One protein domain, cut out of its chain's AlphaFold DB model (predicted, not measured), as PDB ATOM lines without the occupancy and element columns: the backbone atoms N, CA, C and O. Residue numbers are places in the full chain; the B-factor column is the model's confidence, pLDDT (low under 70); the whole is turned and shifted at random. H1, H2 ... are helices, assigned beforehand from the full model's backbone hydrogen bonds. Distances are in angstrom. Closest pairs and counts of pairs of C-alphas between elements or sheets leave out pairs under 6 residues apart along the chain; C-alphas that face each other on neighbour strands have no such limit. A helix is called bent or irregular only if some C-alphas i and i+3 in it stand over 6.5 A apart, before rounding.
ATOM      1  N   TYR A  10     455.468 246.074 464.904       68.00
ATOM      2  CA  TYR A  10     454.562 244.972 465.220       68.00
ATOM      3  C   TYR A  10     455.305 243.807 465.887       68.00
ATOM      4  O   TYR A  10     456.504 243.605 465.688       68.00
ATOM      5  N   THR A  11     454.567 243.016 466.669       81.81
ATOM      6  CA  THR A  11     454.944 241.633 467.000       81.81
ATOM      7  C   THR A  11     454.538 240.718 465.843       81.81
ATOM      8  O   THR A  11     453.633 241.062 465.077       81.81
ATOM      9  N   PHE A  12     455.164 239.544 465.703       85.88
ATOM     10  CA  PHE A  12     454.908 238.682 464.542       85.88
ATOM     11  C   PHE A  12     453.442 238.223 464.425       85.88
ATOM     12  O   PHE A  12     452.907 238.227 463.321       85.88
ATOM     13  N   SER A  13     452.745 237.957 465.539       84.00
ATOM     14  CA  SER A  13     451.294 237.692 465.515       84.00
ATOM     15  C   SER A  13     450.508 238.839 464.870       84.00
ATOM     16  O   SER A  13     449.795 238.608 463.905       84.00
ATOM     17  N   LYS A  14     450.739 240.097 465.282       85.69
ATOM     18  CA  LYS A  14     450.055 241.271 464.697       85.69
ATOM     19  C   LYS A  14     450.386 241.487 463.215       85.69
ATOM     20  O   LYS A  14     449.595 242.085 462.490       85.69
ATOM     21  N   TYR A  15     451.553 241.020 462.766       87.62
ATOM     22  CA  TYR A  15     451.927 240.995 461.352       87.62
ATOM     23  C   TYR A  15     451.163 239.909 460.570       87.62
ATOM     24  O   TYR A  15     450.773 240.175 459.435       87.62
ATOM     25  N   LEU A  16     450.889 238.744 461.174       85.88
ATOM     26  CA  LEU A  16     450.047 237.682 460.596       85.88
ATOM     27  C   LEU A  16     448.540 237.996 460.651       85.88
ATOM     28  O   LEU A  16     447.798 237.579 459.765       85.88
ATOM     29  N   ASP A  17     448.075 238.735 461.661       84.12
ATOM     30  CA  ASP A  17     446.666 239.139 461.795       84.12
ATOM     31  C   ASP A  17     446.235 240.091 460.660       84.12
ATOM     32  O   ASP A  17     445.063 240.147 460.273       84.12
ATOM     33  N   ASN A  18     447.188 240.839 460.090       83.25
ATOM     34  CA  ASN A  18     446.939 241.701 458.944       83.25
ATOM     35  C   ASN A  18     446.879 240.892 457.636       83.25
ATOM     36  O   ASN A  18     447.902 240.465 457.098       83.25
ATOM     37  N   LYS A  19     445.678 240.771 457.062       72.31
ATOM     38  CA  LYS A  19     445.431 240.067 455.789       72.31
ATOM     39  C   LYS A  19     446.124 240.691 454.570       72.31
ATOM     40  O   LYS A  19     446.253 240.021 453.546       72.31
ATOM     41  N   ASP A  20     446.588 241.937 454.654       79.19
ATOM     42  CA  ASP A  20     447.311 242.576 453.551       79.19
ATOM     43  C   ASP A  20     448.790 242.159 453.463       79.19
ATOM     44  O   ASP A  20     449.310 242.082 452.346       79.19
ATOM     45  N   ASN A  21     449.437 241.838 454.591       80.88
ATOM     46  CA  ASN A  21     450.874 241.535 454.672       80.88
ATOM     47  C   ASN A  21     451.275 240.281 453.872       80.88
ATOM     48  O   ASN A  21     450.448 239.395 453.619       80.88
ATOM     49  N   LEU A  22     452.557 240.181 453.490       80.19
ATOM     50  CA  LEU A  22     453.046 239.055 452.689       80.19
ATOM     51  C   LEU A  22     452.986 237.740 453.469       80.19
ATOM     52  O   LEU A  22     452.431 236.762 452.975       80.19
ATOM     53  N   GLY A  23     453.516 237.724 454.697       77.81
ATOM     54  CA  GLY A  23     453.614 236.512 455.516       77.81
ATOM     55  C   GLY A  23     452.274 235.824 455.769       77.81
ATOM     56  O   GLY A  23     452.219 234.601 455.800       77.81
ATOM     57  N   THR A  24     451.180 236.578 455.857       77.62
ATOM     58  CA  THR A  24     449.831 236.024 456.032       77.62
ATOM     59  C   THR A  24     449.425 235.119 454.867       77.62
ATOM     60  O   THR A  24     448.851 234.062 455.101       77.62
ATOM     61  N   LYS A  25     449.780 235.504 453.633       82.75
ATOM     62  CA  LYS A  25     449.498 234.757 452.392       82.75
ATOM     63  C   LYS A  25     450.565 233.694 452.124       82.75
ATOM     64  O   LYS A  25     450.248 232.556 451.802       82.75
ATOM     65  N   SER A  26     451.838 234.054 452.290       85.38
ATOM     66  CA  SER A  26     452.981 233.179 452.004       85.38
ATOM     67  C   SER A  26     453.190 232.060 453.022       85.38
ATOM     68  O   SER A  26     453.907 231.124 452.702       85.38
ATOM     69  N   LEU A  27     452.601 232.134 454.222       90.00
ATOM     70  CA  LEU A  27     452.728 231.112 455.274       90.00
ATOM     71  C   LEU A  27     451.423 230.347 455.550       90.00
ATOM     72  O   LEU A  27     451.382 229.527 456.464       90.00
ATOM     73  N   GLU A  28     450.346 230.600 454.801       88.94
ATOM     74  CA  GLU A  28     449.057 229.919 455.008       88.94
ATOM     75  C   GLU A  28     449.138 228.415 454.693       88.94
ATOM     76  O   GLU A  28     448.571 227.605 455.422       88.94
ATOM     77  N   ALA A  29     449.926 228.040 453.680       90.69
ATOM     78  CA  ALA A  29     450.180 226.649 453.293       90.69
ATOM     79  C   ALA A  29     451.278 225.938 454.118       90.69
ATOM     80  O   ALA A  29     451.493 224.744 453.927       90.69
ATOM     81  N   TYR A  30     451.967 226.647 455.023       93.38
ATOM     82  CA  TYR A  30     453.177 226.166 455.711       93.38
ATOM     83  C   TYR A  30     453.023 226.273 457.240       93.38
ATOM     84  O   TYR A  30     453.626 227.152 457.872       93.38
ATOM     85  N   PRO A  31     452.151 225.452 457.858       91.94
ATOM     86  CA  PRO A  31     451.804 225.568 459.273       91.94
ATOM     87  C   PRO A  31     452.998 225.398 460.220       91.94
ATOM     88  O   PRO A  31     453.033 226.067 461.259       91.94
ATOM     89  N   TRP A  32     453.991 224.564 459.889       93.12
ATOM     90  CA  TRP A  32     455.155 224.357 460.756       93.12
ATOM     91  C   TRP A  32     456.118 225.540 460.694       93.12
ATOM     92  O   TRP A  32     456.534 226.031 461.742       93.12
ATOM     93  N   SER A  33     456.383 226.081 459.505       93.44
ATOM     94  CA  SER A  33     457.163 227.309 459.311       93.44
ATOM     95  C   SER A  33     456.467 228.510 459.949       93.44
ATOM     96  O   SER A  33     457.105 229.291 460.654       93.44
ATOM     97  N   LYS A  34     455.140 228.634 459.800       92.31
ATOM     98  CA  LYS A  34     454.333 229.675 460.461       92.31
ATOM     99  C   LYS A  34     454.439 229.600 461.987       92.31
ATOM    100  O   LYS A  34     454.586 230.640 462.637       92.31
ATOM    101  N   LYS A  35     454.401 228.389 462.560       91.75
ATOM    102  CA  LYS A  35     454.610 228.156 463.996       91.75
ATOM    103  C   LYS A  35     456.042 228.499 464.423       91.75
ATOM    104  O   LYS A  35     456.210 229.307 465.330       91.75
ATOM    105  N   PHE A  36     457.051 227.983 463.724       93.25
ATOM    106  CA  PHE A  36     458.468 228.251 463.988       93.25
ATOM    107  C   PHE A  36     458.796 229.752 463.942       93.25
ATOM    108  O   PHE A  36     459.428 230.268 464.862       93.25
ATOM    109  N   PHE A  37     458.312 230.486 462.932       92.56
ATOM    110  CA  PHE A  37     458.475 231.941 462.864       92.56
ATOM    111  C   PHE A  37     457.755 232.666 464.004       92.56
ATOM    112  O   PHE A  37     458.285 233.638 464.540       92.56
ATOM    113  N   SER A  38     456.577 232.184 464.410       89.50
ATOM    114  CA  SER A  38     455.847 232.753 465.547       89.50
ATOM    115  C   SER A  38     456.590 232.562 466.864       89.50
ATOM    116  O   SER A  38     456.602 233.489 467.665       89.50
ATOM    117  N   GLU A  39     457.240 231.417 467.067       90.38
ATOM    118  CA  GLU A  39     458.070 231.140 468.241       90.38
ATOM    119  C   GLU A  39     459.379 231.951 468.212       90.38
ATOM    120  O   GLU A  39     459.644 232.719 469.137       90.38
ATOM    121  N   ILE A  40     460.179 231.869 467.141       90.94
ATOM    122  CA  ILE A  40     461.510 232.504 467.097       90.94
ATOM    123  C   ILE A  40     461.455 234.037 467.063       90.94
ATOM    124  O   ILE A  40     462.277 234.694 467.698       90.94
ATOM    125  N   LEU A  41     460.465 234.633 466.387       89.19
ATOM    126  CA  LEU A  41     460.314 236.094 466.311       89.19
ATOM    127  C   LEU A  41     459.544 236.684 467.505       89.19
ATOM    128  O   LEU A  41     459.368 237.901 467.574       89.19
ATOM    129  N   GLN A  42     459.097 235.844 468.447       82.31
ATOM    130  CA  GLN A  42     458.489 236.257 469.722       82.31
ATOM    131  C   GLN A  42     459.264 235.745 470.947       82.31
ATOM    132  O   GLN A  42     458.863 236.034 472.075       82.31
ATOM    133  N   TYR A  43     460.401 235.069 470.725       73.44
ATOM    134  CA  TYR A  43     461.328 234.549 471.738       73.44
ATOM    135  C   TYR A  43     461.641 235.570 472.843       73.44
ATOM    136  O   TYR A  43     461.686 235.230 474.021       73.44
ATOM    137  N   ASN A  44     461.754 236.849 472.477       67.12
ATOM    138  CA  ASN A  44     461.726 237.960 473.420       67.12
ATOM    139  C   ASN A  44     460.589 238.932 473.062       67.12
ATOM    140  O   ASN A  44     460.704 239.754 472.149       67.12
ATOM    141  N   LYS A  45     459.502 238.858 473.841       65.56
ATOM    142  CA  LYS A  45     458.252 239.630 473.683       65.56
ATOM    143  C   LYS A  45     458.431 241.161 473.723       65.56
ATOM    144  O   LYS A  45     457.503 241.876 473.349       65.56
ATOM    145  N   LYS A  46     459.586 241.679 474.171       70.69
ATOM    146  CA  LYS A  46     459.887 243.125 474.196       70.69
ATOM    147  C   LYS A  46     460.232 243.680 472.807       70.69
ATOM    148  O   LYS A  46     460.114 244.885 472.590       70.69
ATOM    149  N   TRP A  47     460.657 242.831 471.868       75.88
ATOM    150  CA  TRP A  47     461.094 243.274 470.546       75.88
ATOM    151  C   TRP A  47     459.965 243.307 469.516       75.88
ATOM    152  O   TRP A  47     459.055 242.482 469.495       75.88
ATOM    153  N   THR A  48     460.052 244.295 468.630       83.69
ATOM    154  CA  THR A  48     459.135 244.500 467.507       83.69
ATOM    155  C   THR A  48     459.924 244.811 466.235       83.69
ATOM    156  O   THR A  48     461.074 245.274 466.285       83.69
ATOM    157  N   TYR A  49     459.297 244.534 465.097       85.94
ATOM    158  CA  TYR A  49     459.854 244.676 463.751       85.94
ATOM    159  C   TYR A  49     458.887 245.498 462.892       85.94
ATOM    160  O   TYR A  49     457.690 245.538 463.192       85.94
ATOM    161  N   SER A  50     459.363 246.164 461.838       88.00
ATOM    162  CA  SER A  50     458.443 246.820 460.904       88.00
ATOM    163  C   SER A  50     457.826 245.800 459.940       88.00
ATOM    164  O   SER A  50     458.428 244.762 459.654       88.00
ATOM    165  N   ASN A  51     456.645 246.104 459.383       87.00
ATOM    166  CA  ASN A  51     456.062 245.274 458.318       87.00
ATOM    167  C   ASN A  51     457.023 245.121 457.130       87.00
ATOM    168  O   ASN A  51     457.091 244.041 456.557       87.00
ATOM    169  N   LYS A  52     457.792 246.167 456.785       88.75
ATOM    170  CA  LYS A  52     458.771 246.117 455.693       88.75
ATOM    171  C   LYS A  52     459.858 245.076 455.967       88.75
ATOM    172  O   LYS A  52     460.160 244.291 455.074       88.75
ATOM    173  N   ASP A  53     460.430 245.068 457.171       90.00
ATOM    174  CA  ASP A  53     461.528 244.153 457.516       90.00
ATOM    175  C   ASP A  53     461.040 242.699 457.574       90.00
ATOM    176  O   ASP A  53     461.749 241.792 457.145       90.00
ATOM    177  N   LEU A  54     459.809 242.476 458.050       91.12
ATOM    178  CA  LEU A  54     459.177 241.153 458.071       91.12
ATOM    179  C   LEU A  54     458.792 240.668 456.664       91.12
ATOM    180  O   LEU A  54     459.072 239.522 456.323       91.12
ATOM    181  N   ASP A  55     458.222 241.531 455.821       90.31
ATOM    182  CA  ASP A  55     457.963 241.232 454.407       90.31
ATOM    183  C   ASP A  55     459.275 240.910 453.654       90.31
ATOM    184  O   ASP A  55     459.295 240.069 452.757       90.31
ATOM    185  N   GLU A  56     460.377 241.593 453.984       92.12
ATOM    186  CA  GLU A  56     461.701 241.393 453.378       92.12
ATOM    187  C   GLU A  56     462.365 240.100 453.865       92.12
ATOM    188  O   GLU A  56     462.864 239.331 453.048       92.12
ATOM    189  N   PHE A  57     462.261 239.797 455.159       93.81
ATOM    190  CA  PHE A  57     462.650 238.510 455.731       93.81
ATOM    191  C   PHE A  57     461.904 237.336 455.079       93.81
ATOM    192  O   PHE A  57     462.542 236.392 454.620       93.81
ATOM    193  N   ILE A  58     460.571 237.411 454.966       92.88
ATOM    194  CA  ILE A  58     459.757 236.337 454.373       92.88
ATOM    195  C   ILE A  58     460.062 236.133 452.879       92.88
ATOM    196  O   ILE A  58     460.021 234.998 452.412       92.88
ATOM    197  N   ARG A  59     460.438 237.181 452.128       91.12
ATOM    198  CA  ARG A  59     460.921 237.032 450.736       91.12
ATOM    199  C   ARG A  59     462.254 236.287 450.617       91.12
ATOM    200  O   ARG A  59     462.522 235.723 449.561       91.12
ATOM    201  N   ASN A  60     463.080 236.305 451.661       91.81
ATOM    202  CA  ASN A  60     464.452 235.798 451.630       91.81
ATOM    203  C   ASN A  60     464.603 234.378 452.217       91.81
ATOM    204  O   ASN A  60     465.728 233.885 452.312       91.81
ATOM    205  N   VAL A  61     463.511 233.716 452.626       92.88
ATOM    206  CA  VAL A  61     463.536 232.348 453.178       92.88
ATOM    207  C   VAL A  61     462.802 231.370 452.261       92.88
ATOM    208  O   VAL A  61     461.667 231.602 451.853       92.88
ATOM    209  N   GLU A  62     463.438 230.234 451.976       92.75
ATOM    210  CA  GLU A  62     462.869 229.121 451.210       92.75
ATOM    211  C   GLU A  62     461.863 228.327 452.063       92.75
ATOM    212  O   GLU A  62     462.181 227.261 452.595       92.75
ATOM    213  N   VAL A  63     460.646 228.858 452.227       93.19
ATOM    214  CA  VAL A  63     459.618 228.278 453.116       93.19
ATOM    215  C   VAL A  63     459.302 226.814 452.766       93.19
ATOM    216  O   VAL A  63     459.236 225.984 453.667       93.19
ATOM    217  N   ASP A  64     459.231 226.464 451.476       92.31
ATOM    218  CA  ASP A  64     459.091 225.077 450.997       92.31
ATOM    219  C   ASP A  64     460.131 224.112 451.578       92.31
ATOM    220  O   ASP A  64     459.833 222.953 451.857       92.31
ATOM    221  N   ASN A  65     461.379 224.562 451.712       92.50
ATOM    222  CA  ASN A  65     462.476 223.739 452.206       92.50
ATOM    223  C   ASN A  65     462.532 223.759 453.738       92.50
ATOM    224  O   ASN A  65     462.801 222.725 454.352       92.50
ATOM    225  N   LEU A  66     462.187 224.886 454.363       93.69
ATOM    226  CA  LEU A  66     462.050 224.984 455.815       93.69
ATOM    227  C   LEU A  66     460.938 224.065 456.352       93.69
ATOM    228  O   LEU A  66     461.153 223.372 457.345       93.69
ATOM    229  N   GLU A  67     459.794 223.970 455.669       93.69
ATOM    230  CA  GLU A  67     458.688 223.088 456.072       93.69
ATOM    231  C   GLU A  67     459.127 221.612 456.123       93.69
ATOM    232  O   GLU A  67     458.851 220.917 457.101       93.69
ATOM    233  N   LYS A  68     459.906 221.161 455.124       90.19
ATOM    234  CA  LYS A  68     460.481 219.799 455.036       90.19
ATOM    235  C   LYS A  68     461.531 219.503 456.118       90.19
ATOM    236  O   LYS A  68     461.816 218.338 456.388       90.19
ATOM    237  N   LEU A  69     462.146 220.537 456.694       90.75
ATOM    238  CA  LEU A  69     463.120 220.422 457.784       90.75
ATOM    239  C   LEU A  69     462.425 220.392 459.160       90.75
ATOM    240  O   LEU A  69     462.875 219.709 460.085       90.75
ATOM    241  N   LEU A  70     461.301 221.105 459.282       91.12
ATOM    242  CA  LEU A  70     460.476 221.165 460.490       91.12
ATOM    243  C   LEU A  70     459.500 219.981 460.617       91.12
ATOM    244  O   LEU A  70     459.118 219.635 461.735       91.12
ATOM    245  N   HIS A  71     459.111 219.330 459.517       85.25
ATOM    246  CA  HIS A  71     458.150 218.225 459.517       85.25
ATOM    247  C   HIS A  71     458.488 217.164 458.444       85.25
ATOM    248  O   HIS A  71     458.822 217.537 457.320       85.25
ATOM    249  N   PRO A  72     458.395 215.848 458.738       74.12
ATOM    250  CA  PRO A  72     457.908 215.239 459.982       74.12
ATOM    251  C   PRO A  72     458.923 215.214 461.136       74.12
ATOM    252  O   PRO A  72     458.518 215.278 462.293       74.12
ATOM    253  N   ALA A  73     460.224 215.158 460.837       70.25
ATOM    254  CA  ALA A  73     461.268 214.792 461.801       70.25
ATOM    255  C   ALA A  73     461.615 215.858 462.867       70.25
ATOM    256  O   ALA A  73     462.265 215.525 463.855       70.25
ATOM    257  N   LYS A  74     461.182 217.123 462.703       82.19
ATOM    258  CA  LYS A  74     461.496 218.251 463.614       82.19
ATOM    259  C   LYS A  74     462.998 218.361 463.927       82.19
ATOM    260  O   LYS A  74     463.395 218.449 465.089       82.19
ATOM    261  N   ILE A  75     463.829 218.334 462.881       86.75
ATOM    262  CA  ILE A  75     465.293 218.202 463.003       86.75
ATOM    263  C   ILE A  75     465.907 219.393 463.755       86.75
ATOM    264  O   ILE A  75     466.840 219.215 464.534       86.75
ATOM    265  N   ILE A  76     465.352 220.596 463.567       91.38
ATOM    266  CA  ILE A  76     465.748 221.815 464.286       91.38
ATOM    267  C   ILE A  76     464.656 222.252 465.273       91.38
ATOM    268  O   ILE A  76     463.464 222.175 464.965       91.38
ATOM    269  N   LYS A  77     465.054 222.772 466.440       89.56
ATOM    270  CA  LYS A  77     464.166 223.492 467.372       89.56
ATOM    271  C   LYS A  77     464.536 224.973 467.401       89.56
ATOM    272  O   LYS A  77     465.675 225.342 467.128       89.56
ATOM    273  N   VAL A  78     463.589 225.827 467.786       91.38
ATOM    274  CA  VAL A  78     463.811 227.281 467.908       91.38
ATOM    275  C   VAL A  78     464.973 227.601 468.849       91.38
ATOM    276  O   VAL A  78     465.827 228.402 468.480       91.38
ATOM    277  N   SER A  79     465.063 226.915 469.993       88.44
ATOM    278  CA  SER A  79     466.143 227.091 470.974       88.44
ATOM    279  C   SER A  79     467.542 226.855 470.395       88.44
ATOM    280  O   SER A  79     468.462 227.591 470.734       88.44
ATOM    281  N   ASN A  80     467.695 225.889 469.479       90.44
ATOM    282  CA  ASN A  80     468.961 225.622 468.791       90.44
ATOM    283  C   ASN A  80     469.377 226.779 467.870       90.44
ATOM    284  O   ASN A  80     470.560 227.036 467.684       90.44
ATOM    285  N   ILE A  81     468.413 227.473 467.263       93.06
ATOM    286  CA  ILE A  81     468.706 228.602 466.375       93.06
ATOM    287  C   ILE A  81     468.941 229.872 467.196       93.06
ATOM    288  O   ILE A  81     469.869 230.624 466.902       93.06
ATOM    289  N   THR A  82     468.157 230.105 468.254       90.69
ATOM    290  CA  THR A  82     468.337 231.275 469.124       90.69
ATOM    291  C   THR A  82     469.635 231.216 469.917       90.69
ATOM    292  O   THR A  82     470.273 232.260 470.028       90.69
ATOM    293  N   SER A  83     470.070 230.041 470.397       86.75
ATOM    294  CA  SER A  83     471.371 229.892 471.070       86.75
ATOM    295  C   SER A  83     472.532 230.297 470.159       86.75
ATOM    296  O   SER A  83     473.469 230.943 470.610       86.75
ATOM    297  N   MET A  84     472.447 229.993 468.862       90.81
ATOM    298  CA  MET A  84     473.474 230.367 467.889       90.81
ATOM    299  C   MET A  84     473.477 231.864 467.558       90.81
ATOM    300  O   MET A  84     474.533 232.495 467.571       90.81
ATOM    301  N   ILE A  85     472.313 232.435 467.215       90.81
ATOM    302  CA  ILE A  85     472.244 233.767 466.579       90.81
ATOM    303  C   ILE A  85     471.984 234.927 467.546       90.81
ATOM    304  O   ILE A  85     472.171 236.083 467.160       90.81
ATOM    305  N   CYS A  86     471.515 234.662 468.771       82.69
ATOM    306  CA  CYS A  86     471.250 235.717 469.750       82.69
ATOM    307  C   CYS A  86     472.508 236.035 470.563       82.69
ATOM    308  O   CYS A  86     473.150 235.144 471.109       82.69
ATOM    309  N   ASN A  87     472.807 237.327 470.687       70.25
ATOM    310  CA  ASN A  87     473.737 237.856 471.684       70.25
ATOM    311  C   ASN A  87     472.941 238.483 472.856       70.25
ATOM    312  O   ASN A  87     471.708 238.458 472.834       70.25
ATOM    313  N   SER A  88     473.621 239.089 473.832       62.88
ATOM    314  CA  SER A  88     473.101 239.705 475.075       62.88
ATOM    315  C   SER A  88     471.841 240.587 474.971       62.88
ATOM    316  O   SER A  88     471.116 240.751 475.948       62.88
ATOM    317  N   THR A  89     471.514 241.140 473.800       64.44
ATOM    318  CA  THR A  89     470.267 241.903 473.574       64.44
ATOM    319  C   THR A  89     469.021 241.020 473.407       64.44
ATOM    320  O   THR A  89     467.892 241.526 473.405       64.44
ATOM    321  N   TYR A  90     469.201 239.709 473.214       72.69
ATOM    322  CA  TYR A  90     468.165 238.711 472.918       72.69
ATOM    323  C   TYR A  90     467.211 239.119 471.776       72.69
ATOM    324  O   TYR A  90     466.052 238.698 471.738       72.69
ATOM    325  N   LYS A  91     467.678 239.966 470.845       82.19
ATOM    326  CA  LYS A  91     466.943 240.339 469.633       82.19
ATOM    327  C   LYS A  91     467.393 239.467 468.471       82.19
ATOM    328  O   LYS A  91     468.546 239.535 468.053       82.19
ATOM    329  N   VAL A  92     466.462 238.723 467.882       87.94
ATOM    330  CA  VAL A  92     466.727 237.994 466.638       87.94
ATOM    331  C   VAL A  92     466.945 238.996 465.502       87.94
ATOM    332  O   VAL A  92     466.045 239.769 465.156       87.94
ATOM    333  N   ASN A  93     468.146 238.988 464.924       89.94
ATOM    334  CA  ASN A  93     468.471 239.738 463.715       89.94
ATOM    335  C   ASN A  93     467.919 238.976 462.499       89.94
ATOM    336  O   ASN A  93     468.376 237.874 462.200       89.94
ATOM    337  N   LEU A  94     466.941 239.564 461.801       91.75
ATOM    338  CA  LEU A  94     466.248 238.928 460.672       91.75
ATOM    339  C   LEU A  94     467.195 238.551 459.522       91.75
ATOM    340  O   LEU A  94     467.008 237.510 458.899       91.75
ATOM    341  N   THR A  95     468.224 239.359 459.260       92.38
ATOM    342  CA  THR A  95     469.211 239.095 458.205       92.38
ATOM    343  C   THR A  95     470.089 237.897 458.563       92.38
ATOM    344  O   THR A  95     470.282 237.011 457.735       92.38
ATOM    345  N   VAL A  96     470.565 237.827 459.812       93.25
ATOM    346  CA  VAL A  96     471.338 236.672 460.306       93.25
ATOM    347  C   VAL A  96     470.464 235.418 460.300       93.25
ATOM    348  O   VAL A  96     470.875 234.409 459.739       93.25
ATOM    349  N   LEU A  97     469.228 235.498 460.816       94.88
ATOM    350  CA  LEU A  97     468.280 234.380 460.790       94.88
ATOM    351  C   LEU A  97     468.012 233.889 459.360       94.88
ATOM    352  O   LEU A  97     468.027 232.686 459.130       94.88
ATOM    353  N   SER A  98     467.788 234.789 458.396       95.19
ATOM    354  CA  SER A  98     467.555 234.418 456.992       95.19
ATOM    355  C   SER A  98     468.739 233.638 456.413       95.19
ATOM    356  O   SER A  98     468.529 232.584 455.812       95.19
ATOM    357  N   TYR A  99     469.977 234.080 456.658       95.69
ATOM    358  CA  TYR A  99     471.164 233.353 456.200       95.69
ATOM    359  C   TYR A  99     471.398 232.036 456.962       95.69
ATOM    360  O   TYR A  99     471.746 231.044 456.324       95.69
ATOM    361  N   THR A 100     471.151 231.970 458.275       95.88
ATOM    362  CA  THR A 100     471.214 230.710 459.047       95.88
ATOM    363  C   THR A 100     470.178 229.701 458.545       95.88
ATOM    364  O   THR A 100     470.518 228.545 458.313       95.88
ATOM    365  N   LEU A 101     468.932 230.126 458.311       96.12
ATOM    366  CA  LEU A 101     467.894 229.257 457.750       96.12
ATOM    367  C   LEU A 101     468.248 228.803 456.332       96.12
ATOM    368  O   LEU A 101     468.063 227.632 456.028       96.12
ATOM    369  N   LYS A 102     468.822 229.675 455.495       95.69
ATOM    370  CA  LYS A 102     469.298 229.294 454.159       95.69
ATOM    371  C   LYS A 102     470.447 228.279 454.204       95.69
ATOM    372  O   LYS A 102     470.459 227.340 453.415       95.69
ATOM    373  N   ALA A 103     471.389 228.427 455.138       95.44
ATOM    374  CA  ALA A 103     472.445 227.437 455.347       95.44
ATOM    375  C   ALA A 103     471.865 226.063 455.734       95.44
ATOM    376  O   ALA A 103     472.380 225.041 455.286       95.44
ATOM    377  N   LEU A 104     470.760 226.031 456.489       95.44
ATOM    378  CA  LEU A 104     470.041 224.797 456.819       95.44
ATOM    379  C   LEU A 104     469.236 224.239 455.633       95.44
ATOM    380  O   LEU A 104     469.308 223.038 455.384       95.44
ATOM    381  N   THR A 105     468.497 225.067 454.879       94.31
ATOM    382  CA  THR A 105     467.666 224.580 453.757       94.31
ATOM    383  C   THR A 105     468.492 224.018 452.603       94.31
ATOM    384  O   THR A 105     468.067 223.051 451.975       94.31
ATOM    385  N   LEU A 106     469.695 224.549 452.375       93.94
ATOM    386  CA  LEU A 106     470.649 224.009 451.399       93.94
ATOM    387  C   LEU A 106     471.314 222.692 451.847       93.94
ATOM    388  O   LEU A 106     471.871 221.988 451.012       93.94
ATOM    389  N   ASN A 107     471.239 222.338 453.135       94.25
ATOM    390  CA  ASN A 107     471.911 221.177 453.735       94.25
ATOM    391  C   ASN A 107     470.929 220.153 454.342       94.25
ATOM    392  O   ASN A 107     471.292 219.356 455.209       94.25
ATOM    393  N   ILE A 108     469.674 220.146 453.883       91.81
ATOM    394  CA  ILE A 108     468.609 219.286 454.426       91.81
ATOM    395  C   ILE A 108     468.992 217.799 454.438       91.81
ATOM    396  O   ILE A 108     468.649 217.099 455.388       91.81
ATOM    397  N   ASP A 109     469.698 217.298 453.427       91.50
ATOM    398  CA  ASP A 109     469.948 215.858 453.310       91.50
ATOM    399  C   ASP A 109     471.123 215.362 454.173       91.50
ATOM    400  O   ASP A 109     471.087 214.218 454.630       91.50
ATOM    401  N   ILE A 110     472.097 216.222 454.510       92.81
ATOM    402  CA  ILE A 110     473.079 215.912 455.567       92.81
ATOM    403  C   ILE A 110     472.442 216.052 456.960       92.81
ATOM    404  O   ILE A 110     472.649 215.191 457.810       92.81
ATOM    405  N   LEU A 111     471.567 217.045 457.172       93.81
ATOM    406  CA  LEU A 111     470.800 217.204 458.419       93.81
ATOM    407  C   LEU A 111     469.856 216.016 458.696       93.81
ATOM    408  O   LEU A 111     469.757 215.567 459.837       93.81
ATOM    409  N   LYS A 112     469.203 215.466 457.663       92.31
ATOM    410  CA  LYS A 112     468.429 214.214 457.763       92.31
ATOM    411  C   LYS A 112     469.316 213.011 458.069       92.31
ATOM    412  O   LYS A 112     468.927 212.196 458.894       92.31
ATOM    413  N   TYR A 113     470.475 212.893 457.414       92.19
ATOM    414  CA  TYR A 113     471.392 211.768 457.622       92.19
ATOM    415  C   TYR A 113     471.939 211.739 459.059       92.19
ATOM    416  O   TYR A 113     471.889 210.702 459.712       92.19
ATOM    417  N   LEU A 114     472.339 212.898 459.591       91.69
ATOM    418  CA  LEU A 114     472.696 213.070 461.004       91.69
ATOM    419  C   LEU A 114     471.546 212.637 461.931       91.69
ATOM    420  O   LEU A 114     471.759 211.854 462.854       91.69
ATOM    421  N   TYR A 115     470.313 213.068 461.641       91.44
ATOM    422  CA  TYR A 115     469.126 212.673 462.407       91.44
ATOM    423  C   TYR A 115     468.847 211.158 462.357       91.44
ATOM    424  O   TYR A 115     468.480 210.584 463.376       91.44
ATOM    425  N   THR A 116     469.059 210.483 461.219       91.81
ATOM    426  CA  THR A 116     468.920 209.013 461.115       91.81
ATOM    427  C   THR A 116     470.022 208.220 461.826       91.81
ATOM    428  O   THR A 116     469.911 207.004 461.927       91.81
ATOM    429  N   LEU A 117     471.059 208.896 462.325       91.62
ATOM    430  CA  LEU A 117     472.153 208.326 463.117       91.62
ATOM    431  C   LEU A 117     472.076 208.746 464.599       91.62
ATOM    432  O   LEU A 117     473.083 208.718 465.305       91.62
ATOM    433  N   ASP A 118     470.903 209.210 465.047       90.12
ATOM    434  CA  ASP A 118     470.636 209.793 466.372       90.12
ATOM    435  C   ASP A 118     471.519 211.012 466.740       90.12
ATOM    436  O   ASP A 118     471.510 211.501 467.876       90.12
ATOM    437  N   ILE A 119     472.237 211.595 465.769       88.38
ATOM    438  CA  ILE A 119     473.040 212.806 465.963       88.38
ATOM    439  C   ILE A 119     472.105 214.019 465.962       88.38
ATOM    440  O   ILE A 119     471.790 214.621 464.933       88.38
ATOM    441  N   SER A 120     471.659 214.397 467.161       88.50
ATOM    442  CA  SER A 120     470.785 215.557 467.350       88.50
ATOM    443  C   SER A 120     471.430 216.860 466.850       88.50
ATOM    444  O   SER A 120     472.605 217.126 467.123       88.50
ATOM    445  N   PHE A 121     470.636 217.733 466.213       90.62
ATOM    446  CA  PHE A 121     471.086 219.071 465.795       90.62
ATOM    447  C   PHE A 121     471.567 219.935 466.975       90.62
ATOM    448  O   PHE A 121     472.396 220.824 466.794       90.62
ATOM    449  N   SER A 122     471.134 219.627 468.204       87.88
ATOM    450  CA  SER A 122     471.669 220.212 469.443       87.88
ATOM    451  C   SER A 122     473.193 220.127 469.539       87.88
ATOM    452  O   SER A 122     473.820 221.080 469.988       87.88
ATOM    453  N   THR A 123     473.794 219.035 469.059       84.50
ATOM    454  CA  THR A 123     475.257 218.858 469.009       84.50
ATOM    455  C   THR A 123     475.927 219.969 468.193       84.50
ATOM    456  O   THR A 123     476.942 220.519 468.607       84.50
ATOM    457  N   ILE A 124     475.310 220.348 467.069       87.69
ATOM    458  CA  ILE A 124     475.787 221.395 466.158       87.69
ATOM    459  C   ILE A 124     475.492 222.788 466.732       87.69
ATOM    460  O   ILE A 124     476.349 223.669 466.695       87.69
ATOM    461  N   SER A 125     474.306 223.009 467.310       88.88
ATOM    462  CA  SER A 125     473.956 224.329 467.854       88.88
ATOM    463  C   SER A 125     474.706 224.706 469.128       88.88
ATOM    464  O   SER A 125     474.870 225.894 469.394       88.88
ATOM    465  N   SER A 126     475.138 223.722 469.926       82.75
ATOM    466  CA  SER A 126     475.952 223.973 471.122       82.75
ATOM    467  C   SER A 126     477.377 224.384 470.753       82.75
ATOM    468  O   SER A 126     477.891 225.342 471.321       82.75
ATOM    469  N   ALA A 127     477.966 223.747 469.735       80.56
ATOM    470  CA  ALA A 127     479.247 224.153 469.149       80.56
ATOM    471  C   ALA A 127     479.239 225.605 468.641       80.56
ATOM    472  O   ALA A 127     480.210 226.349 468.750       80.56
ATOM    473  N   LEU A 128     478.097 226.012 468.085       86.50
ATOM    474  CA  LEU A 128     477.864 227.326 467.495       86.50
ATOM    475  C   LEU A 128     477.188 228.307 468.472       86.50
ATOM    476  O   LEU A 128     476.673 229.340 468.046       86.50
ATOM    477  N   ASN A 129     477.162 228.002 469.773       85.62
ATOM    478  CA  ASN A 129     476.486 228.814 470.782       85.62
ATOM    479  C   ASN A 129     477.092 230.227 470.885       85.62
ATOM    480  O   ASN A 129     478.314 230.397 470.895       85.62
ATOM    481  N   GLN A 130     476.224 231.237 470.982       82.06
ATOM    482  CA  GLN A 130     476.531 232.668 471.107       82.06
ATOM    483  C   GLN A 130     477.418 233.262 469.993       82.06
ATOM    484  O   GLN A 130     477.846 234.410 470.103       82.06
ATOM    485  N   ILE A 131     477.658 232.539 468.892       85.19
ATOM    486  CA  ILE A 131     478.538 232.960 467.784       85.19
ATOM    487  C   ILE A 131     477.925 234.090 466.917       85.19
ATOM    488  O   ILE A 131     478.605 234.734 466.112       85.19
ATOM    489  N   GLY A 132     476.630 234.366 467.102       88.31
ATOM    490  CA  GLY A 132     475.957 235.589 466.678       88.31
ATOM    491  C   GLY A 132     475.928 235.785 465.164       88.31
ATOM    492  O   GLY A 132     475.408 234.960 464.417       88.31
ATOM    493  N   TYR A 133     476.471 236.909 464.694       89.88
ATOM    494  CA  TYR A 133     476.442 237.284 463.275       89.88
ATOM    495  C   TYR A 133     477.282 236.363 462.375       89.88
ATOM    496  O   TYR A 133     477.021 236.304 461.174       89.88
ATOM    497  N   LYS A 134     478.252 235.627 462.940       89.88
ATOM    498  CA  LYS A 134     479.077 234.648 462.213       89.88
ATOM    499  C   LYS A 134     478.376 233.289 462.035       89.88
ATOM    500  O   LYS A 134     478.820 232.476 461.229       89.88
ATOM    501  N   ALA A 135     477.254 233.055 462.726       90.69
ATOM    502  CA  ALA A 135     476.546 231.771 462.735       90.69
ATOM    503  C   ALA A 135     476.213 231.180 461.349       90.69
ATOM    504  O   ALA A 135     476.344 229.966 461.216       90.69
ATOM    505  N   PRO A 136     475.815 231.950 460.312       93.94
ATOM    506  CA  PRO A 136     475.545 231.380 458.990       93.94
ATOM    507  C   PRO A 136     476.785 230.781 458.309       93.94
ATOM    508  O   PRO A 136     476.682 229.728 457.685       93.94
ATOM    509  N   ASP A 137     477.945 231.433 458.441       91.44
ATOM    510  CA  ASP A 137     479.217 230.993 457.844       91.44
ATOM    511  C   ASP A 137     479.770 229.768 458.579       91.44
ATOM    512  O   ASP A 137     480.030 228.734 457.967       91.44
ATOM    513  N   CYS A 138     479.855 229.843 459.910       90.38
ATOM    514  CA  CYS A 138     480.351 228.746 460.739       90.38
ATOM    515  C   CYS A 138     479.461 227.493 460.651       90.38
ATOM    516  O   CYS A 138     479.978 226.380 460.592       90.38
ATOM    517  N   LEU A 139     478.134 227.661 460.561       93.44
ATOM    518  CA  LEU A 139     477.210 226.559 460.287       93.44
ATOM    519  C   LEU A 139     477.422 225.969 458.887       93.44
ATOM    520  O   LEU A 139     477.434 224.750 458.744       93.44
ATOM    521  N   GLY A 140     477.600 226.815 457.866       92.56
ATOM    522  CA  GLY A 140     477.882 226.373 456.500       92.56
ATOM    523  C   GLY A 140     479.146 225.516 456.426       92.56
ATOM    524  O   GLY A 140     479.084 224.384 455.954       92.56
ATOM    525  N   LYS A 141     480.257 226.012 456.987       89.62
ATOM    526  CA  LYS A 141     481.547 225.303 457.088       89.62
ATOM    527  C   LYS A 141     481.425 223.942 457.780       89.62
ATOM    528  O   LYS A 141     482.004 222.966 457.312       89.62
ATOM    529  N   LEU A 142     480.672 223.870 458.879       89.81
ATOM    530  CA  LEU A 142     480.521 222.644 459.666       89.81
ATOM    531  C   LEU A 142     479.593 221.613 458.986       89.81
ATOM    532  O   LEU A 142     479.845 220.413 459.064       89.81
ATOM    533  N   LEU A 143     478.563 222.057 458.256       91.81
ATOM    534  CA  LEU A 143     477.719 221.166 457.444       91.81
ATOM    535  C   LEU A 143     478.432 220.691 456.163       91.81
ATOM    536  O   LEU A 143     478.276 219.532 455.784       91.81
ATOM    537  N   GLU A 144     479.260 221.539 455.545       89.56
ATOM    538  CA  GLU A 144     480.162 221.177 454.438       89.56
ATOM    539  C   GLU A 144     481.185 220.112 454.876       89.56
ATOM    540  O   GLU A 144     481.397 219.121 454.170       89.56
ATOM    541  N   PHE A 145     481.756 220.266 456.078       87.06
ATOM    542  CA  PHE A 145     482.582 219.244 456.717       87.06
ATOM    543  C   PHE A 145     481.816 217.915 456.857       87.06
ATOM    544  O   PHE A 145     482.275 216.904 456.331       87.06
ATOM    545  N   PHE A 146     480.627 217.900 457.480       88.38
ATOM    546  CA  PHE A 146     479.867 216.653 457.666       88.38
ATOM    547  C   PHE A 146     479.435 216.013 456.336       88.38
ATOM    548  O   PHE A 146     479.417 214.789 456.225       88.38
ATOM    549  N   TYR A 147     479.119 216.813 455.313       89.38
ATOM    550  CA  TYR A 147     478.840 216.297 453.972       89.38
ATOM    551  C   TYR A 147     480.067 215.580 453.388       89.38
ATOM    552  O   TYR A 147     479.961 214.454 452.908       89.38
ATOM    553  N   THR A 148     481.246 216.197 453.481       85.19
ATOM    554  CA  THR A 148     482.490 215.619 452.947       85.19
ATOM    555  C   THR A 148     482.920 214.379 453.743       85.19
ATOM    556  O   THR A 148     483.313 213.375 453.149       85.19
ATOM    557  N   ALA A 149     482.743 214.403 455.069       84.00
ATOM    558  CA  ALA A 149     482.969 213.261 455.953       84.00
ATOM    559  C   ALA A 149     482.079 212.061 455.611       84.00
ATOM    560  O   ALA A 149     482.560 210.930 455.605       84.00
ATOM    561  N   LYS A 150     480.810 212.288 455.258       86.44
ATOM    562  CA  LYS A 150     479.899 211.229 454.801       86.44
ATOM    563  C   LYS A 150     480.350 210.591 453.479       86.44
ATOM    564  O   LYS A 150     480.299 209.372 453.338       86.44
ATOM    565  N   GLU A 151     480.776 211.395 452.505       84.56
ATOM    566  CA  GLU A 151     481.179 210.883 451.185       84.56
ATOM    567  C   GLU A 151     482.513 210.111 451.228       84.56
ATOM    568  O   GLU A 151     482.696 209.158 450.461       84.56
ATOM    569  N   LEU A 152     483.424 210.467 452.148       81.00
ATOM    570  CA  LEU A 152     484.634 209.686 452.429       81.00
ATOM    571  C   LEU A 152     484.296 208.413 453.227       81.00
ATOM    572  O   LEU A 152     484.568 207.294 452.779       81.00
ATOM    573  N   TYR A 153     483.674 208.569 454.399       75.94
ATOM    574  CA  TYR A 153     483.348 207.474 455.309       75.94
ATOM    575  C   TYR A 153     482.015 206.824 454.930       75.94
ATOM    576  O   TYR A 153     480.992 207.012 455.585       75.94
ATOM    577  N   LYS A 154     482.056 205.957 453.911       75.50
ATOM    578  CA  LYS A 154     480.936 205.120 453.423       75.50
ATOM    579  C   LYS A 154     480.485 204.027 454.419       75.50
ATOM    580  O   LYS A 154     480.000 202.970 454.020       75.50
ATOM    581  N   ASN A 155     480.698 204.256 455.712       84.56
ATOM    582  CA  ASN A 155     480.346 203.394 456.829       84.56
ATOM    583  C   ASN A 155     479.879 204.276 457.994       84.56
ATOM    584  O   ASN A 155     480.681 204.966 458.628       84.56
ATOM    585  N   ASP A 156     478.585 204.195 458.293       87.69
ATOM    586  CA  ASP A 156     477.909 204.992 459.315       87.69
ATOM    587  C   ASP A 156     478.587 204.916 460.699       87.69
ATOM    588  O   ASP A 156     478.637 205.924 461.400       87.69
ATOM    589  N   LYS A 157     479.180 203.772 461.093       87.25
ATOM    590  CA  LYS A 157     479.897 203.641 462.381       87.25
ATOM    591  C   LYS A 157     481.140 204.537 462.427       87.25
ATOM    592  O   LYS A 157     481.395 205.166 463.451       87.25
ATOM    593  N   VAL A 158     481.897 204.596 461.329       82.69
ATOM    594  CA  VAL A 158     483.123 205.409 461.222       82.69
ATOM    595  C   VAL A 158     482.764 206.893 461.198       82.69
ATOM    596  O   VAL A 158     483.336 207.676 461.952       82.69
ATOM    597  N   PHE A 159     481.742 207.267 460.420       87.50
ATOM    598  CA  PHE A 159     481.211 208.630 460.409       87.50
ATOM    599  C   PHE A 159     480.729 209.073 461.805       87.50
ATOM    600  O   PHE A 159     481.108 210.142 462.280       87.50
ATOM    601  N   VAL A 160     479.948 208.239 462.501       86.94
ATOM    602  CA  VAL A 160     479.465 208.523 463.865       86.94
ATOM    603  C   VAL A 160     480.618 208.687 464.862       86.94
ATOM    604  O   VAL A 160     480.516 209.523 465.759       86.94
ATOM    605  N   ASN A 161     481.705 207.925 464.727       83.06
ATOM    606  CA  ASN A 161     482.888 208.075 465.576       83.06
ATOM    607  C   ASN A 161     483.615 209.407 465.319       83.06
ATOM    608  O   ASN A 161     483.748 210.188 466.259       83.06
ATOM    609  N   CYS A 162     483.882 209.764 464.060       83.62
ATOM    610  CA  CYS A 162     484.435 211.076 463.689       83.62
ATOM    611  C   CYS A 162     483.606 212.255 464.258       83.62
ATOM    612  O   CYS A 162     484.148 213.220 464.802       83.62
ATOM    613  N   VAL A 163     482.268 212.164 464.234       82.94
ATOM    614  CA  VAL A 163     481.399 213.185 464.855       82.94
ATOM    615  C   VAL A 163     481.513 213.203 466.390       82.94
ATOM    616  O   VAL A 163     481.419 214.278 466.991       82.94
ATOM    617  N   LYS A 164     481.732 212.057 467.051       81.31
ATOM    618  CA  LYS A 164     481.981 211.993 468.506       81.31
ATOM    619  C   LYS A 164     483.349 212.548 468.892       81.31
ATOM    620  O   LYS A 164     483.423 213.164 469.946       81.31
ATOM    621  N   GLU A 165     484.380 212.339 468.079       77.19
ATOM    622  CA  GLU A 165     485.755 212.819 468.299       77.19
ATOM    623  C   GLU A 165     485.855 214.342 468.131       77.19
ATOM    624  O   GLU A 165     486.539 215.023 468.890       77.19
ATOM    625  N   ILE A 166     485.086 214.912 467.199       75.44
ATOM    626  CA  ILE A 166     485.011 216.366 466.991       75.44
ATOM    627  C   ILE A 166     484.108 217.059 468.026       75.44
ATOM    628  O   ILE A 166     484.319 218.229 468.351       75.44
ATOM    629  N   LYS A 167     483.124 216.356 468.602       73.25
ATOM    630  CA  LYS A 167     482.237 216.898 469.648       73.25
ATOM    631  C   LYS A 167     482.973 217.504 470.864       73.25
ATOM    632  O   LYS A 167     482.557 218.594 471.254       73.25
ATOM    633  N   PRO A 168     483.995 216.880 471.490       68.69
ATOM    634  CA  PRO A 168     484.751 217.497 472.575       68.69
ATOM    635  C   PRO A 168     485.525 218.729 472.109       68.69
ATOM    636  O   PRO A 168     485.433 219.731 472.802       68.69
ATOM    637  N   ILE A 169     486.167 218.743 470.928       69.94
ATOM    638  CA  ILE A 169     486.784 219.980 470.394       69.94
ATOM    639  C   ILE A 169     485.736 221.093 470.348       69.94
ATOM    640  O   ILE A 169     485.927 222.163 470.913       69.94
ATOM    641  N   LEU A 170     484.583 220.811 469.740       64.38
ATOM    642  CA  LEU A 170     483.479 221.758 469.607       64.38
ATOM    643  C   LEU A 170     482.824 222.179 470.940       64.38
ATOM    644  O   LEU A 170     482.028 223.118 470.943       64.38
ATOM    645  N   TYR A 171     483.130 221.508 472.054       63.84
ATOM    646  CA  TYR A 171     482.604 221.806 473.390       63.84
ATOM    647  C   TYR A 171     483.642 222.475 474.305       63.84
ATOM    648  O   TYR A 171     483.283 223.345 475.095       63.84
ATOM    649  N   SER A 172     484.918 222.101 474.181       58.00
ATOM    650  CA  SER A 172     486.039 222.608 474.982       58.00
ATOM    651  C   SER A 172     486.475 224.026 474.609       58.00
ATOM    652  O   SER A 172     487.238 224.635 475.353       58.00
ATOM    653  N   ILE A 173     486.010 224.570 473.479       61.31
ATOM    654  CA  ILE A 173     486.313 225.952 473.097       61.31
ATOM    655  C   ILE A 173     485.647 226.930 474.073       61.31
ATOM    656  O   ILE A 173     484.418 226.907 474.253       61.31
ATOM    657  N   GLY A 174     486.447 227.851 474.618       56.16
ATOM    658  CA  GLY A 174     486.008 228.866 475.564       56.16
ATOM    659  C   GLY A 174     484.879 229.765 475.051       56.16
ATOM    660  O   GLY A 174     484.407 229.695 473.913       56.16
ATOM    661  N   HIS A 175     484.408 230.655 475.922       64.44
ATOM    662  CA  HIS A 175     483.224 231.487 475.668       64.44
ATOM    663  C   HIS A 175     483.421 232.561 474.573       64.44
ATOM    664  O   HIS A 175     482.472 233.255 474.209       64.44
ATOM    665  N   SER A 176     484.628 232.675 474.011       74.12
ATOM    666  CA  SER A 176     484.975 233.602 472.935       74.12
ATOM    667  C   SER A 176     484.328 233.238 471.590       74.12
ATOM    668  O   SER A 176     484.483 232.134 471.063       74.12
ATOM    669  N   GLN A 177     483.679 234.227 470.959       75.88
ATOM    670  CA  GLN A 177     483.212 234.133 469.568       75.88
ATOM    671  C   GLN A 177     484.354 233.972 468.551       75.88
ATOM    672  O   GLN A 177     484.092 233.620 467.402       75.88
ATOM    673  N   GLU A 178     485.594 234.303 468.910       78.94
ATOM    674  CA  GLU A 178     486.739 234.225 468.001       78.94
ATOM    675  C   GLU A 178     487.369 232.834 468.033       78.94
ATOM    676  O   GLU A 178     487.487 232.203 466.982       78.94
ATOM    677  N   THR A 179     487.623 232.293 469.226       76.06
ATOM    678  CA  THR A 179     488.144 230.932 469.402       76.06
ATOM    679  C   THR A 179     487.211 229.895 468.763       76.06
ATOM    680  O   THR A 179     487.681 228.998 468.064       76.06
ATOM    681  N   ARG A 180     485.879 230.073 468.866       75.81
ATOM    682  CA  ARG A 180     484.884 229.191 468.206       75.81
ATOM    683  C   ARG A 180     484.960 229.207 466.682       75.81
ATOM    684  O   ARG A 180     484.785 228.170 466.053       75.81
ATOM    685  N   VAL A 181     485.252 230.356 466.077       81.31
ATOM    686  CA  VAL A 181     485.428 230.464 464.617       81.31
ATOM    687  C   VAL A 181     486.738 229.810 464.198       81.31
ATOM    688  O   VAL A 181     486.752 229.018 463.256       81.31
ATOM    689  N   ASN A 182     487.816 230.102 464.930       80.25
ATOM    690  CA  ASN A 182     489.151 229.590 464.644       80.25
ATOM    691  C   ASN A 182     489.188 228.058 464.717       80.25
ATOM    692  O   ASN A 182     489.702 227.428 463.797       80.25
ATOM    693  N   ALA A 183     488.568 227.455 465.736       78.12
ATOM    694  CA  ALA A 183     488.468 226.003 465.878       78.12
ATOM    695  C   ALA A 183     487.714 225.333 464.714       78.12
ATOM    696  O   ALA A 183     488.161 224.315 464.191       78.12
ATOM    697  N   ILE A 184     486.612 225.927 464.240       79.75
ATOM    698  CA  ILE A 184     485.856 225.412 463.082       79.75
ATOM    699  C   ILE A 184     486.685 225.514 461.794       79.75
ATOM    700  O   ILE A 184     486.682 224.588 460.981       79.75
ATOM    701  N   ASP A 185     487.435 226.605 461.618       80.75
ATOM    702  CA  ASP A 185     488.360 226.753 460.493       80.75
ATOM    703  C   ASP A 185     489.618 225.863 460.623       80.75
ATOM    704  O   ASP A 185     490.244 225.594 459.600       80.75
ATOM    705  N   ILE A 186     489.981 225.370 461.815       79.06
ATOM    706  CA  ILE A 186     491.008 224.323 462.020       79.06
ATOM    707  C   ILE A 186     490.448 222.947 461.630       79.06
ATOM    708  O   ILE A 186     491.001 222.310 460.736       79.06
ATOM    709  N   ILE A 187     489.307 222.537 462.201       77.69
ATOM    710  CA  ILE A 187     488.632 221.258 461.896       77.69
ATOM    711  C   ILE A 187     488.422 221.101 460.381       77.69
ATOM    712  O   ILE A 187     488.715 220.053 459.804       77.69
ATOM    713  N   ARG A 188     487.971 222.167 459.701       77.56
ATOM    714  CA  ARG A 188     487.794 222.160 458.241       77.56
ATOM    715  C   ARG A 188     489.119 222.053 457.474       77.56
ATOM    716  O   ARG A 188     489.142 221.395 456.436       77.56
ATOM    717  N   LYS A 189     490.209 222.683 457.936       76.88
ATOM    718  CA  LYS A 189     491.523 222.617 457.264       76.88
ATOM    719  C   LYS A 189     492.115 221.219 457.320       76.88
ATOM    720  O   LYS A 189     492.452 220.694 456.260       76.88
ATOM    721  N   GLU A 190     492.203 220.615 458.503       68.62
ATOM    722  CA  GLU A 190     492.847 219.304 458.625       68.62
ATOM    723  C   GLU A 190     492.042 218.210 457.932       68.62
ATOM    724  O   GLU A 190     492.613 217.378 457.229       68.62
ATOM    725  N   TYR A 191     490.712 218.297 457.949       66.69
ATOM    726  CA  TYR A 191     489.900 217.380 457.155       66.69
ATOM    727  C   TYR A 191     490.129 217.512 455.635       66.69
ATOM    728  O   TYR A 191     490.224 216.515 454.917       66.69
ATOM    729  N   ILE A 192     490.297 218.740 455.135       64.06
ATOM    730  CA  ILE A 192     490.677 218.996 453.737       64.06
ATOM    731  C   ILE A 192     492.109 218.501 453.441       64.06
ATOM    732  O   ILE A 192     492.408 218.150 452.298       64.06
ATOM    733  N   ASN A 193     493.005 218.449 454.429       62.88
ATOM    734  CA  ASN A 193     494.348 217.883 454.268       62.88
ATOM    735  C   ASN A 193     494.300 216.349 454.190       62.88
ATOM    736  O   ASN A 193     494.836 215.787 453.232       62.88
ATOM    737  N   LEU A 194     493.564 215.685 455.091       58.66
ATOM    738  CA  LEU A 194     493.306 214.237 455.043       58.66
ATOM    739  C   LEU A 194     492.694 213.806 453.698       58.66
ATOM    740  O   LEU A 194     493.089 212.787 453.129       58.66
ATOM    741  N   GLN A 195     491.769 214.594 453.139       54.91
ATOM    742  CA  GLN A 195     491.188 214.304 451.824       54.91
ATOM    743  C   GLN A 195     492.227 214.366 450.687       54.91
ATOM    744  O   GLN A 195     492.203 213.514 449.799       54.91
ATOM    745  N   LYS A 196     493.155 215.336 450.703       56.72
ATOM    746  CA  LYS A 196     494.228 215.426 449.691       56.72
ATOM    747  C   LYS A 196     495.198 214.258 449.794       56.72
ATOM    748  O   LYS A 196     495.483 213.640 448.780       56.72
ATOM    749  N   ILE A 197     495.648 213.930 451.009       54.41
ATOM    750  CA  ILE A 197     496.599 212.835 451.254       54.41
ATOM    751  C   ILE A 197     496.032 211.505 450.736       54.41
ATOM    752  O   ILE A 197     496.748 210.738 450.101       54.41
ATOM    753  N   ASN A 198     494.734 211.256 450.935       51.62
ATOM    754  CA  ASN A 198     494.074 210.073 450.383       51.62
ATOM    755  C   ASN A 198     493.977 210.099 448.845       51.62
ATOM    756  O   ASN A 198     494.226 209.077 448.214       51.62
ATOM    757  N   ASN A 199     493.670 211.249 448.232       48.06
ATOM    758  CA  ASN A 199     493.525 211.365 446.774       48.06
ATOM    759  C   ASN A 199     494.869 211.343 446.012       48.06
ATOM    760  O   ASN A 199     494.956 210.734 444.950       48.06
TER     761      ASN A 199
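AT A GLANCE: This is residues 10 to 199 of the 479 residues of the protein "Repeat-containing protein D" of Orientia tsutsugamushi str. Gilliam (UniProt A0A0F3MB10). The chain winds in stacked turns into an elongated slab with two rows of helices: H12, H10, H7 and H4 run side by side in one, and H11, H9, H6 and H3 follow one another in the other. H5 and H8 bridge the rows along one edge; the short H1 and H2 lie at one end, the longest helix, H12, at the other. The printed part has 190 residues with twelve named helices, H1 to H12 in chain order, and no named strand: all helix. It is compact, with a radius of gyration of the C-alphas of 17.6 A, and spans 57 by 33 by 24 A.

IN THESE COORDINATES: Find C-alpha 177 at (483.212, 234.133, 469.568); from there H12, residues 177 to 199, runs 33.8 A to C-alpha 199 at (493.525, 211.365, 446.774). Before it come H11, residues 156 to 172, 24.9 A, and H10, residues 132 to 152, 30.8 A. H10 is irregular: C-alphas 133 and 136 are 7.4 A apart. Further back, look for H9 at residues 121 to 127, H8 at 108 to 116, H7 at 94 to 105, H6 at 78 to 85, H5 at 63 to 70, H4 at 51 to 59, H3 at 31 to 40, H2 at 22 to 26 and H1 at 12 to 17.

HOW THE PARTS SIT: Start at H12, which touches the hub, H10, at a shallow tilt of 21 degrees, closest C-alphas Phe 145 and Arg 188, 6.2 A. H10, H11 and H12 make an up-and-down bundle, each running against the one before; H11 and H12 form a hairpin, closest C-alphas Leu 170 and Ala 183, 7.5 A. With residues 132 to 140 alone H10 touches H7, at 7 degrees, a shallow tilt, closest C-alphas Thr 100 and Pro 136, 4.4 A. With residues 94 to 98 alone H7 touches H4, C-alphas Phe 57 and Leu 94 closest at 6.1 A. H9 touches H6 at a shallow tilt of 26 degrees, and H11 with residues 167 to 171 alone. H3 touches H6 and H5, H2 touches H4, and H1 only just touches H3, with 3 pairs of C-alphas within 8 A; H8 only just touches H10, also with 3. Each O i to N i+4 pair is within hydrogen-bond range in H1, H2, H3, H4, H7 and H8; H5 and H6 have 3 of 4, H9 2 of 3, H10 15 of 17, H11 11 of 13, H12 18 of 19.

THE WHOLE: The C-alphas farthest apart, Lys 19 and Ile 197, are 58.1 A apart. The printed part has no cut, and no link is long. Confidence is under 70 at residues 10, 44 to 45, 88 to 89, 168 to 175 and 190 to 199.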